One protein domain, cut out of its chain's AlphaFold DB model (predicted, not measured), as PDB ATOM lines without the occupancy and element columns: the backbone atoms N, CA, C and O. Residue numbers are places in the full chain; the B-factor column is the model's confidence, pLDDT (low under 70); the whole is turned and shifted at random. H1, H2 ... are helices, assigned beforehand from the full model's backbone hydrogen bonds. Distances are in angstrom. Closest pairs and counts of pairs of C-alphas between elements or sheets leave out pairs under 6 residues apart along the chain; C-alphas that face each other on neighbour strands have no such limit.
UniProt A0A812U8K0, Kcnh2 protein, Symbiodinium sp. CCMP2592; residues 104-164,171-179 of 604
ATOM      1  N   ALA A 104     186.157 192.848 208.557       68.38
ATOM      2  CA  ALA A 104     185.614 194.101 208.032       68.38
ATOM      3  C   ALA A 104     184.594 194.754 208.981       68.38
ATOM      4  O   ALA A 104     184.587 195.977 209.106       68.38
ATOM      5  N   VAL A 105     183.778 193.950 209.673       69.44
ATOM      6  CA  VAL A 105     182.822 194.423 210.691       69.44
ATOM      7  C   VAL A 105     183.546 194.995 211.911       69.44
ATOM      8  O   VAL A 105     183.129 196.018 212.443       69.44
ATOM      9  N   GLU A 106     184.648 194.375 212.333       68.62
ATOM     10  CA  GLU A 106     185.459 194.835 213.466       68.62
ATOM     11  C   GLU A 106     186.348 196.050 213.111       68.62
ATOM     12  O   GLU A 106     186.851 196.719 214.009       68.62
ATOM     13  N   ASN A 107     186.521 196.381 211.819       68.19
ATOM     14  CA  ASN A 107     187.407 197.461 211.356       68.19
ATOM     15  C   ASN A 107     186.787 198.365 210.261       68.19
ATOM     16  O   ASN A 107     187.387 198.537 209.188       68.19
ATOM     17  N   PRO A 108     185.624 199.001 210.499       72.81
ATOM     18  CA  PRO A 108     184.918 199.797 209.487       72.81
ATOM     19  C   PRO A 108     185.737 200.988 208.956       72.81
ATOM     20  O   PRO A 108     185.621 201.365 207.792       72.81
ATOM     21  N   GLN A 109     186.645 201.540 209.762       72.31
ATOM     22  CA  GLN A 109     187.555 202.624 209.382       72.31
ATOM     23  C   GLN A 109     188.497 202.264 208.219       72.31
ATOM     24  O   GLN A 109     188.957 203.155 207.501       72.31
ATOM     25  N   LEU A 110     188.781 200.975 207.990       70.06
ATOM     26  CA  LEU A 110     189.653 200.541 206.894       70.06
ATOM     27  C   LEU A 110     188.968 200.648 205.522       70.06
ATOM     28  O   LEU A 110     189.660 200.860 204.525       70.06
ATOM     29  N   LEU A 111     187.630 200.586 205.461       65.62
ATOM     30  CA  LEU A 111     186.870 200.801 204.220       65.62
ATOM     31  C   LEU A 111     187.063 202.218 203.666       65.62
ATOM     32  O   LEU A 111     187.155 202.384 202.455       65.62
ATOM     33  N   HIS A 112     187.198 203.218 204.542       69.38
ATOM     34  CA  HIS A 112     187.457 204.606 204.144       69.38
ATOM     35  C   HIS A 112     188.910 204.862 203.730       69.38
ATOM     36  O   HIS A 112     189.186 205.835 203.037       69.38
ATOM     37  N   ARG A 113     189.851 204.016 204.163       71.62
ATOM     38  CA  ARG A 113     191.286 204.204 203.901       71.62
ATOM     39  C   ARG A 113     191.733 203.598 202.572       71.62
ATOM     40  O   ARG A 113     192.658 204.106 201.945       71.62
ATOM     41  N   PHE A 114     191.117 202.497 202.155       73.94
ATOM     42  CA  PHE A 114     191.386 201.888 200.859       73.94
ATOM     43  C   PHE A 114     190.328 202.367 199.876       73.94
ATOM     44  O   PHE A 114     189.291 201.728 199.782       73.94
ATOM     45  N   ASP A 115     190.591 203.448 199.134       75.94
ATOM     46  CA  ASP A 115     189.678 203.971 198.104       75.94
ATOM     47  C   ASP A 115     189.171 202.839 197.191       75.94
ATOM     48  O   ASP A 115     189.862 202.332 196.287       75.94
ATOM     49  N   PHE A 116     187.952 202.373 197.458       79.31
ATOM     50  CA  PHE A 116     187.259 201.450 196.583       79.31
ATOM     51  C   PHE A 116     186.595 202.284 195.504       79.31
ATOM     52  O   PHE A 116     185.802 203.178 195.782       79.31
ATOM     53  N   LYS A 117     186.917 201.982 194.243       83.56
ATOM     54  CA  LYS A 117     186.196 202.576 193.117       83.56
ATOM     55  C   LYS A 117     184.708 202.278 193.283       83.56
ATOM     56  O   LYS A 117     184.352 201.159 193.644       83.56
ATOM     57  N   GLU A 118     183.862 203.242 192.951       75.38
ATOM     58  CA  GLU A 118     182.404 203.158 193.103       75.38
ATOM     59  C   GLU A 118     181.815 201.889 192.453       75.38
ATOM     60  O   GLU A 118     180.998 201.195 193.052       75.38
ATOM     61  N   GLY A 119     182.354 201.465 191.302       75.44
ATOM     62  CA  GLY A 119     181.964 200.211 190.641       75.44
ATOM     63  C   GLY A 119     182.321 198.918 191.397       75.44
ATOM     64  O   GLY A 119     181.736 197.875 191.127       75.44
ATOM     65  N   VAL A 120     183.258 198.954 192.350       82.31
ATOM     66  CA  VAL A 120     183.555 197.819 193.247       82.31
ATOM     67  C   VAL A 120     182.551 197.764 194.397       82.31
ATOM     68  O   VAL A 120     182.227 196.668 194.854       82.31
ATOM     69  N   MET A 121     182.045 198.920 194.835       83.69
ATOM     70  CA  MET A 121     181.015 199.033 195.874       83.69
ATOM     71  C   MET A 121     179.596 198.828 195.338       83.69
ATOM     72  O   MET A 121     178.684 198.583 196.119       83.69
ATOM     73  N   ALA A 122     179.394 198.891 194.022       89.44
ATOM     74  CA  ALA A 122     178.105 198.603 193.412       89.44
ATOM     75  C   ALA A 122     177.696 197.128 193.599       89.44
ATOM     76  O   ALA A 122     178.530 196.212 193.572       89.44
ATOM     77  N   LEU A 123     176.388 196.919 193.772       92.56
ATOM     78  CA  LEU A 123     175.749 195.604 193.771       92.56
ATOM     79  C   LEU A 123     175.804 195.029 192.348       92.56
ATOM     80  O   LEU A 123     175.419 195.709 191.391       92.56
ATOM     81  N   LYS A 124     176.290 193.797 192.181       93.56
ATOM     82  CA  LYS A 124     176.268 193.131 190.869       93.56
ATOM     83  C   LYS A 124     174.877 192.548 190.568       93.56
ATOM     84  O   LYS A 124     174.145 192.220 191.499       93.56
ATOM     85  N   PRO A 125     174.490 192.377 189.287       92.31
ATOM     86  CA  PRO A 125     173.222 191.735 188.944       92.31
ATOM     87  C   PRO A 125     173.115 190.336 189.566       92.31
ATOM     88  O   PRO A 125     173.975 189.490 189.324       92.31
ATOM     89  N   GLY A 126     172.071 190.105 190.368       91.62
ATOM     90  CA  GLY A 126     171.833 188.836 191.069       91.62
ATOM     91  C   GLY A 126     172.602 188.652 192.384       91.62
ATOM     92  O   GLY A 126     172.443 187.617 193.021       91.62
ATOM     93  N   GLU A 127     173.409 189.629 192.803       92.19
ATOM     94  CA  GLU A 127     174.115 189.628 194.090       92.19
ATOM     95  C   GLU A 127     173.196 190.182 195.191       92.19
ATOM     96  O   GLU A 127     172.548 191.211 194.993       92.19
ATOM     97  N   THR A 128     173.125 189.524 196.354       94.19
ATOM     98  CA  THR A 128     172.436 190.098 197.523       94.19
ATOM     99  C   THR A 128     173.323 191.135 198.221       94.19
ATOM    100  O   THR A 128     174.540 191.159 198.030       94.19
ATOM    101  N   GLU A 129     172.755 192.001 199.066       83.81
ATOM    102  CA  GLU A 129     173.569 192.953 199.843       83.81
ATOM    103  C   GLU A 129     174.593 192.238 200.734       83.81
ATOM    104  O   GLU A 129     175.737 192.675 200.834       83.81
ATOM    105  N   HIS A 130     174.221 191.085 201.296       84.12
ATOM    106  CA  HIS A 130     175.128 190.263 202.089       84.12
ATOM    107  C   HIS A 130     176.310 189.733 201.263       84.12
ATOM    108  O   HIS A 130     177.453 189.771 201.725       84.12
ATOM    109  N   ASP A 131     176.062 189.290 200.028       81.50
ATOM    110  CA  ASP A 131     177.114 188.812 199.123       81.50
ATOM    111  C   ASP A 131     178.078 189.943 198.742       81.50
ATOM    112  O   ASP A 131     179.302 189.763 198.755       81.50
ATOM    113  N   ARG A 132     177.535 191.142 198.485       91.19
ATOM    114  CA  ARG A 132     178.327 192.352 198.231       91.19
ATOM    115  C   ARG A 132     179.226 192.673 199.418       91.19
ATOM    116  O   ARG A 132     180.419 192.916 199.225       91.19
ATOM    117  N   ASP A 133     178.685 192.652 200.630       80.56
ATOM    118  CA  ASP A 133     179.431 192.990 201.840       80.56
ATOM    119  C   ASP A 133     180.520 191.942 202.129       80.56
ATOM    120  O   ASP A 133     181.662 192.301 202.426       80.56
ATOM    121  N   CYS A 134     180.236 190.652 201.911       78.38
ATOM    122  CA  CYS A 134     181.237 189.586 201.993       78.38
ATOM    123  C   CYS A 134     182.373 189.765 200.979       78.38
ATOM    124  O   CYS A 134     183.553 189.594 201.309       78.38
ATOM    125  N   ARG A 135     182.039 190.152 199.746       92.25
ATOM    126  CA  ARG A 135     183.019 190.433 198.694       92.25
ATOM    127  C   ARG A 135     183.873 191.659 199.019       92.25
ATOM    128  O   ARG A 135     185.085 191.631 198.797       92.25
ATOM    129  N   LEU A 136     183.268 192.734 199.524       85.25
ATOM    130  CA  LEU A 136     183.990 193.939 199.942       85.25
ATOM    131  C   LEU A 136     184.937 193.635 201.103       85.25
ATOM    132  O   LEU A 136     186.111 194.005 201.041       85.25
ATOM    133  N   ALA A 137     184.467 192.877 202.090       78.44
ATOM    134  CA  ALA A 137     185.257 192.428 203.224       78.44
ATOM    135  C   ALA A 137     186.468 191.580 202.796       78.44
ATOM    136  O   ALA A 137     187.596 191.820 203.233       78.44
ATOM    137  N   HIS A 138     186.268 190.644 201.864       79.12
ATOM    138  CA  HIS A 138     187.355 189.854 201.287       79.12
ATOM    139  C   HIS A 138     188.381 190.724 200.541       79.12
ATOM    140  O   HIS A 138     189.588 190.592 200.752       79.12
ATOM    141  N   ASN A 139     187.925 191.655 199.699       81.00
ATOM    142  CA  ASN A 139     188.817 192.540 198.945       81.00
ATOM    143  C   ASN A 139     189.625 193.471 199.856       81.00
ATOM    144  O   ASN A 139     190.806 193.719 199.593       81.00
ATOM    145  N   LEU A 140     189.001 193.970 200.924       79.31
ATOM    146  CA  LEU A 140     189.659 194.762 201.957       79.31
ATOM    147  C   LEU A 140     190.755 193.952 202.648       79.31
ATOM    148  O   LEU A 140     191.896 194.404 202.716       79.31
ATOM    149  N   TYR A 141     190.436 192.730 203.075       73.69
ATOM    150  CA  TYR A 141     191.381 191.822 203.718       73.69
ATOM    151  C   TYR A 141     192.592 191.501 202.824       73.69
ATOM    152  O   TYR A 141     193.743 191.542 203.269       73.69
ATOM    153  N   VAL A 142     192.367 191.241 201.532       74.69
ATOM    154  CA  VAL A 142     193.452 190.978 200.572       74.69
ATOM    155  C   VAL A 142     194.323 192.219 200.352       74.69
ATOM    156  O   VAL A 142     195.549 192.099 200.302       74.69
ATOM    157  N   ARG A 143     193.727 193.415 200.236       79.19
ATOM    158  CA  ARG A 143     194.483 194.675 200.100       79.19
ATOM    159  C   ARG A 143     195.297 194.987 201.351       79.19
ATOM    160  O   ARG A 143     196.465 195.348 201.221       79.19
ATOM    161  N   TYR A 144     194.719 194.784 202.532       76.81
ATOM    162  CA  TYR A 144     195.405 194.950 203.808       76.81
ATOM    163  C   TYR A 144     196.636 194.040 203.895       76.81
ATOM    164  O   TYR A 144     197.753 194.532 204.051       76.81
ATOM    165  N   ASN A 145     196.473 192.738 203.649       71.69
ATOM    166  CA  ASN A 145     197.591 191.790 203.667       71.69
ATOM    167  C   ASN A 145     198.682 192.118 202.642       71.69
ATOM    168  O   ASN A 145     199.869 191.961 202.929       71.69
ATOM    169  N   LYS A 146     198.302 192.598 201.453       73.12
ATOM    170  CA  LYS A 146     199.271 193.070 200.454       73.12
ATOM    171  C   LYS A 146     200.005 194.333 200.907       73.12
ATOM    172  O   LYS A 146     201.181 194.460 200.599       73.12
ATOM    173  N   SER A 147     199.346 195.238 201.635       73.94
ATOM    174  CA  SER A 147     199.978 196.459 202.151       73.94
ATOM    175  C   SER A 147     200.992 196.175 203.264       73.94
ATOM    176  O   SER A 147     202.067 196.762 203.257       73.94
ATOM    177  N   VAL A 148     200.707 195.205 204.141       69.00
ATOM    178  CA  VAL A 148     201.631 194.762 205.204       69.00
ATOM    179  C   VAL A 148     202.868 194.071 204.618       69.00
ATOM    180  O   VAL A 148     203.964 194.216 205.147       69.00
ATOM    181  N   LYS A 149     202.707 193.352 203.500       62.03
ATOM    182  CA  LYS A 149     203.802 192.696 202.763       62.03
ATOM    183  C   LYS A 149     204.463 193.595 201.708       62.03
ATOM    184  O   LYS A 149     205.317 193.126 200.960       62.03
ATOM    185  N   GLY A 150     204.030 194.849 201.590       65.88
ATOM    186  CA  GLY A 150     204.537 195.791 200.599       65.88
ATOM    187  C   GLY A 150     205.814 196.501 201.065       65.88
ATOM    188  O   GLY A 150     206.038 196.628 202.268       65.88
ATOM    189  N   PRO A 151     206.619 197.048 200.135       50.09
ATOM    190  CA  PRO A 151     207.886 197.725 200.443       50.09
ATOM    191  C   PRO A 151     207.735 199.023 201.262       50.09
ATOM    192  O   PRO A 151     208.731 199.583 201.699       50.09
ATOM    193  N   ASN A 152     206.503 199.494 201.481       58.69
ATOM    194  CA  ASN A 152     206.188 200.714 202.231       58.69
ATOM    195  C   ASN A 152     205.653 200.431 203.650       58.69
ATOM    196  O   ASN A 152     205.103 201.330 204.286       58.69
ATOM    197  N   CYS A 153     205.739 199.187 204.131       61.38
ATOM    198  CA  CYS A 153     205.406 198.857 205.515       61.38
ATOM    199  C   CYS A 153     206.511 199.404 206.443       61.38
ATOM    200  O   CYS A 153     207.679 199.097 206.195       61.38
ATOM    201  N   PRO A 154     206.190 200.212 207.476       62.78
ATOM    202  CA  PRO A 154     207.194 200.721 208.405       62.78
ATOM    203  C   PRO A 154     208.015 199.575 209.024       62.78
ATOM    204  O   PRO A 154     207.411 198.586 209.466       62.78
ATOM    205  N   PRO A 155     209.358 199.679 209.063       58.06
ATOM    206  CA  PRO A 155     210.236 198.603 209.524       58.06
ATOM    207  C   PRO A 155     209.872 198.082 210.917       58.06
ATOM    208  O   PRO A 155     209.910 196.880 211.152       58.06
ATOM    209  N   GLU A 156     209.420 198.964 211.809       57.66
ATOM    210  CA  GLU A 156     209.087 198.647 213.199       57.66
ATOM    211  C   GLU A 156     207.816 197.790 213.312       57.66
ATOM    212  O   GLU A 156     207.681 196.970 214.222       57.66
ATOM    213  N   VAL A 157     206.873 197.955 212.377       56.12
ATOM    214  CA  VAL A 157     205.655 197.133 212.299       56.12
ATOM    215  C   VAL A 157     205.998 195.764 211.727       56.12
ATOM    216  O   VAL A 157     205.551 194.752 212.264       56.12
ATOM    217  N   ALA A 158     206.827 195.714 210.681       58.31
ATOM    218  CA  ALA A 158     207.311 194.456 210.121       58.31
ATOM    219  C   ALA A 158     208.120 193.649 211.154       58.31
ATOM    220  O   ALA A 158     207.913 192.443 211.290       58.31
ATOM    221  N   GLU A 159     208.969 194.320 211.934       57.19
ATOM    222  CA  GLU A 159     209.787 193.721 212.989       57.19
ATOM    223  C   GLU A 159     208.940 193.225 214.173       57.19
ATOM    224  O   GLU A 159     209.099 192.082 214.603       57.19
ATOM    225  N   LYS A 160     207.968 194.012 214.660       55.41
ATOM    226  CA  LYS A 160     207.044 193.556 215.719       55.41
ATOM    227  C   LYS A 160     206.171 192.384 215.273       55.41
ATOM    228  O   LYS A 160     205.930 191.474 216.063       55.41
ATOM    229  N   VAL A 161     205.730 192.369 214.015       54.75
ATOM    230  CA  VAL A 161     204.991 191.239 213.430       54.75
ATOM    231  C   VAL A 161     205.871 189.993 213.318       54.75
ATOM    232  O   VAL A 161     205.398 188.894 213.603       54.75
ATOM    233  N   ALA A 162     207.141 190.153 212.938       56.66
ATOM    234  CA  ALA A 162     208.099 189.052 212.862       56.66
ATOM    235  C   ALA A 162     208.443 188.474 214.248       56.66
ATOM    236  O   ALA A 162     208.612 187.262 214.380       56.66
ATOM    237  N   ASN A 163     208.488 189.324 215.279       52.88
ATOM    238  CA  ASN A 163     208.896 188.958 216.637       52.88
ATOM    239  C   ASN A 163     207.730 188.556 217.566       52.88
ATOM    240  O   ASN A 163     207.965 188.060 218.671       52.88
ATOM    241  N   ALA A 164     206.472 188.729 217.151       52.50
ATOM    242  CA  ALA A 164     205.316 188.332 217.952       52.50
ATOM    243  C   ALA A 164     205.199 186.797 218.051       52.50
ATOM    244  O   ALA A 164     204.913 186.102 217.072       52.50
ATOM    245  N   ILE A 171     198.363 190.363 215.649       47.47
ATOM    246  CA  ILE A 171     198.897 191.423 214.766       47.47
ATOM    247  C   ILE A 171     197.858 192.545 214.572       47.47
ATOM    248  O   ILE A 171     198.195 193.719 214.452       47.47
ATOM    249  N   GLU A 172     196.583 192.161 214.597       48.84
ATOM    250  CA  GLU A 172     195.405 193.019 214.526       48.84
ATOM    251  C   GLU A 172     195.304 193.987 215.716       48.84
ATOM    252  O   GLU A 172     195.077 195.174 215.497       48.84
ATOM    253  N   THR A 173     195.551 193.537 216.956       54.75
ATOM    254  CA  THR A 173     195.511 194.399 218.156       54.75
ATOM    255  C   THR A 173     196.674 195.389 218.171       54.75
ATOM    256  O   THR A 173     196.477 196.575 218.398       54.75
ATOM    257  N   MET A 174     197.884 194.927 217.831       49.09
ATOM    258  CA  MET A 174     199.079 195.781 217.815       49.09
ATOM    259  C   MET A 174     198.976 196.917 216.791       49.09
ATOM    260  O   MET A 174     199.429 198.035 217.043       49.09
ATOM    261  N   PHE A 175     198.371 196.646 215.634       47.69
ATOM    262  CA  PHE A 175     198.151 197.665 214.615       47.69
ATOM    263  C   PHE A 175     196.982 198.593 214.974       47.69
ATOM    264  O   PHE A 175     197.089 199.804 214.779       47.69
ATOM    265  N   ALA A 176     195.896 198.063 215.550       52.25
ATOM    266  CA  ALA A 176     194.781 198.869 216.049       52.25
ATOM    267  C   ALA A 176     195.223 199.852 217.149       52.25
ATOM    268  O   ALA A 176     194.821 201.015 217.111       52.25
ATOM    269  N   ASP A 177     196.105 199.434 218.059       51.19
ATOM    270  CA  ASP A 177     196.649 200.279 219.130       51.19
ATOM    271  C   ASP A 177     197.604 201.354 218.593       51.19
ATOM    272  O   ASP A 177     197.547 202.519 219.001       51.19
ATOM    273  N   TRP A 178     198.442 201.015 217.610       55.69
ATOM    274  CA  TRP A 178     199.304 201.987 216.931       55.69
ATOM    275  C   TRP A 178     198.493 203.057 216.177       55.69
ATOM    276  O   TRP A 178     198.795 204.250 216.256       55.69
ATOM    277  N   VAL A 179     197.419 202.649 215.490       48.31
ATOM    278  CA  VAL A 179     196.506 203.572 214.796       48.31
ATOM    279  C   VAL A 179     195.710 204.422 215.793       48.31
ATOM    280  O   VAL A 179     195.612 205.637 215.612       48.31
TER     281      VAL A 179
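Overview. This is residues 104 to 164 and 171 to 179 of the 604 residues of the protein "Kcnh2 protein" of Symbiodinium sp. CCMP2592 (UniProt A0A812U8K0). One long, straight helix, H3, makes the length of a loose, all-helix domain; two short helices, H1 and H2, lie along one side of it, H1 near its middle and H2 near its first residues. Past the last residues of H3 stands H4, about perpendicular to H3, and from there the printed part folds back with H5, which runs the opposite way to H4 at a shallow tilt and is apart from H3. The printed part has 70 residues with five named helices, H1 to H5 in chain order, and no named strand. The radius of gyration of the C-alphas is 14.4 A, and they span 45 by 23 by 17 A, only just elongated.

Along the chain. H3, residues 129 to 148, is 28.6 A long, from C-alpha 129 at (173.569, 192.953, 199.843) to C-alpha 148 at (201.631, 194.762, 205.204). Before it come H1, residues 109 to 113, and H2, residues 118 to 121. After it come H4, residues 155 to 163, 12.1 A, and H5, residues 171 to 179, 12.4 A, ending with C-alpha 179 at (196.506, 203.572, 214.796).

Arrangement. H2 only just touches H3, with 3 pairs of C-alphas within 8 A, and H3 touches H2 with residues 132 to 136 alone; the closest C-alphas, of Met 121 and Leu 136, are 7.2 A apart. H1 and H3 are close but not clearly touching, the closest C-alphas, of Leu 111 and Leu 140, being 7.0 A apart. H3 and H4 are close but not clearly touching, with the C-alphas of Val 148 and Ala 158 closest at 7.5 A, and about perpendicular at 79 degrees. H4 and H5 are also close but not clearly touching, with the C-alphas of Val 161 and Ile 171 closest at 6.2 A, at a shallow tilt of 30 degrees, opposite ways. H3 and H5 are apart. In H3, H4 and H5 every O i to N i+4 pair is within hydrogen-bond range; in H1 0 of 1 is, against 2 of 2 O i to N i+3 pairs, and H2 is too short for an O i to N i+4 pair.

Size, cuts and confidence. The two C-alphas farthest apart, of Pro 125 and Asn 163, are 45.2 A apart. Residues 125 to 130 and 150 to 156 stand free. Residues 165 to 170 are not printed, and C-alphas 164 and 171 are 7.8 A apart across this cut. Of the links that are printed whole, H1 to H2 is tight, and H2 to H3 and H3 to H4 are short. The mean pLDDT of the printed part is 70.5; residues 104 to 107, 111 to 112, 148 to 164 and 171 to 179 are under 70.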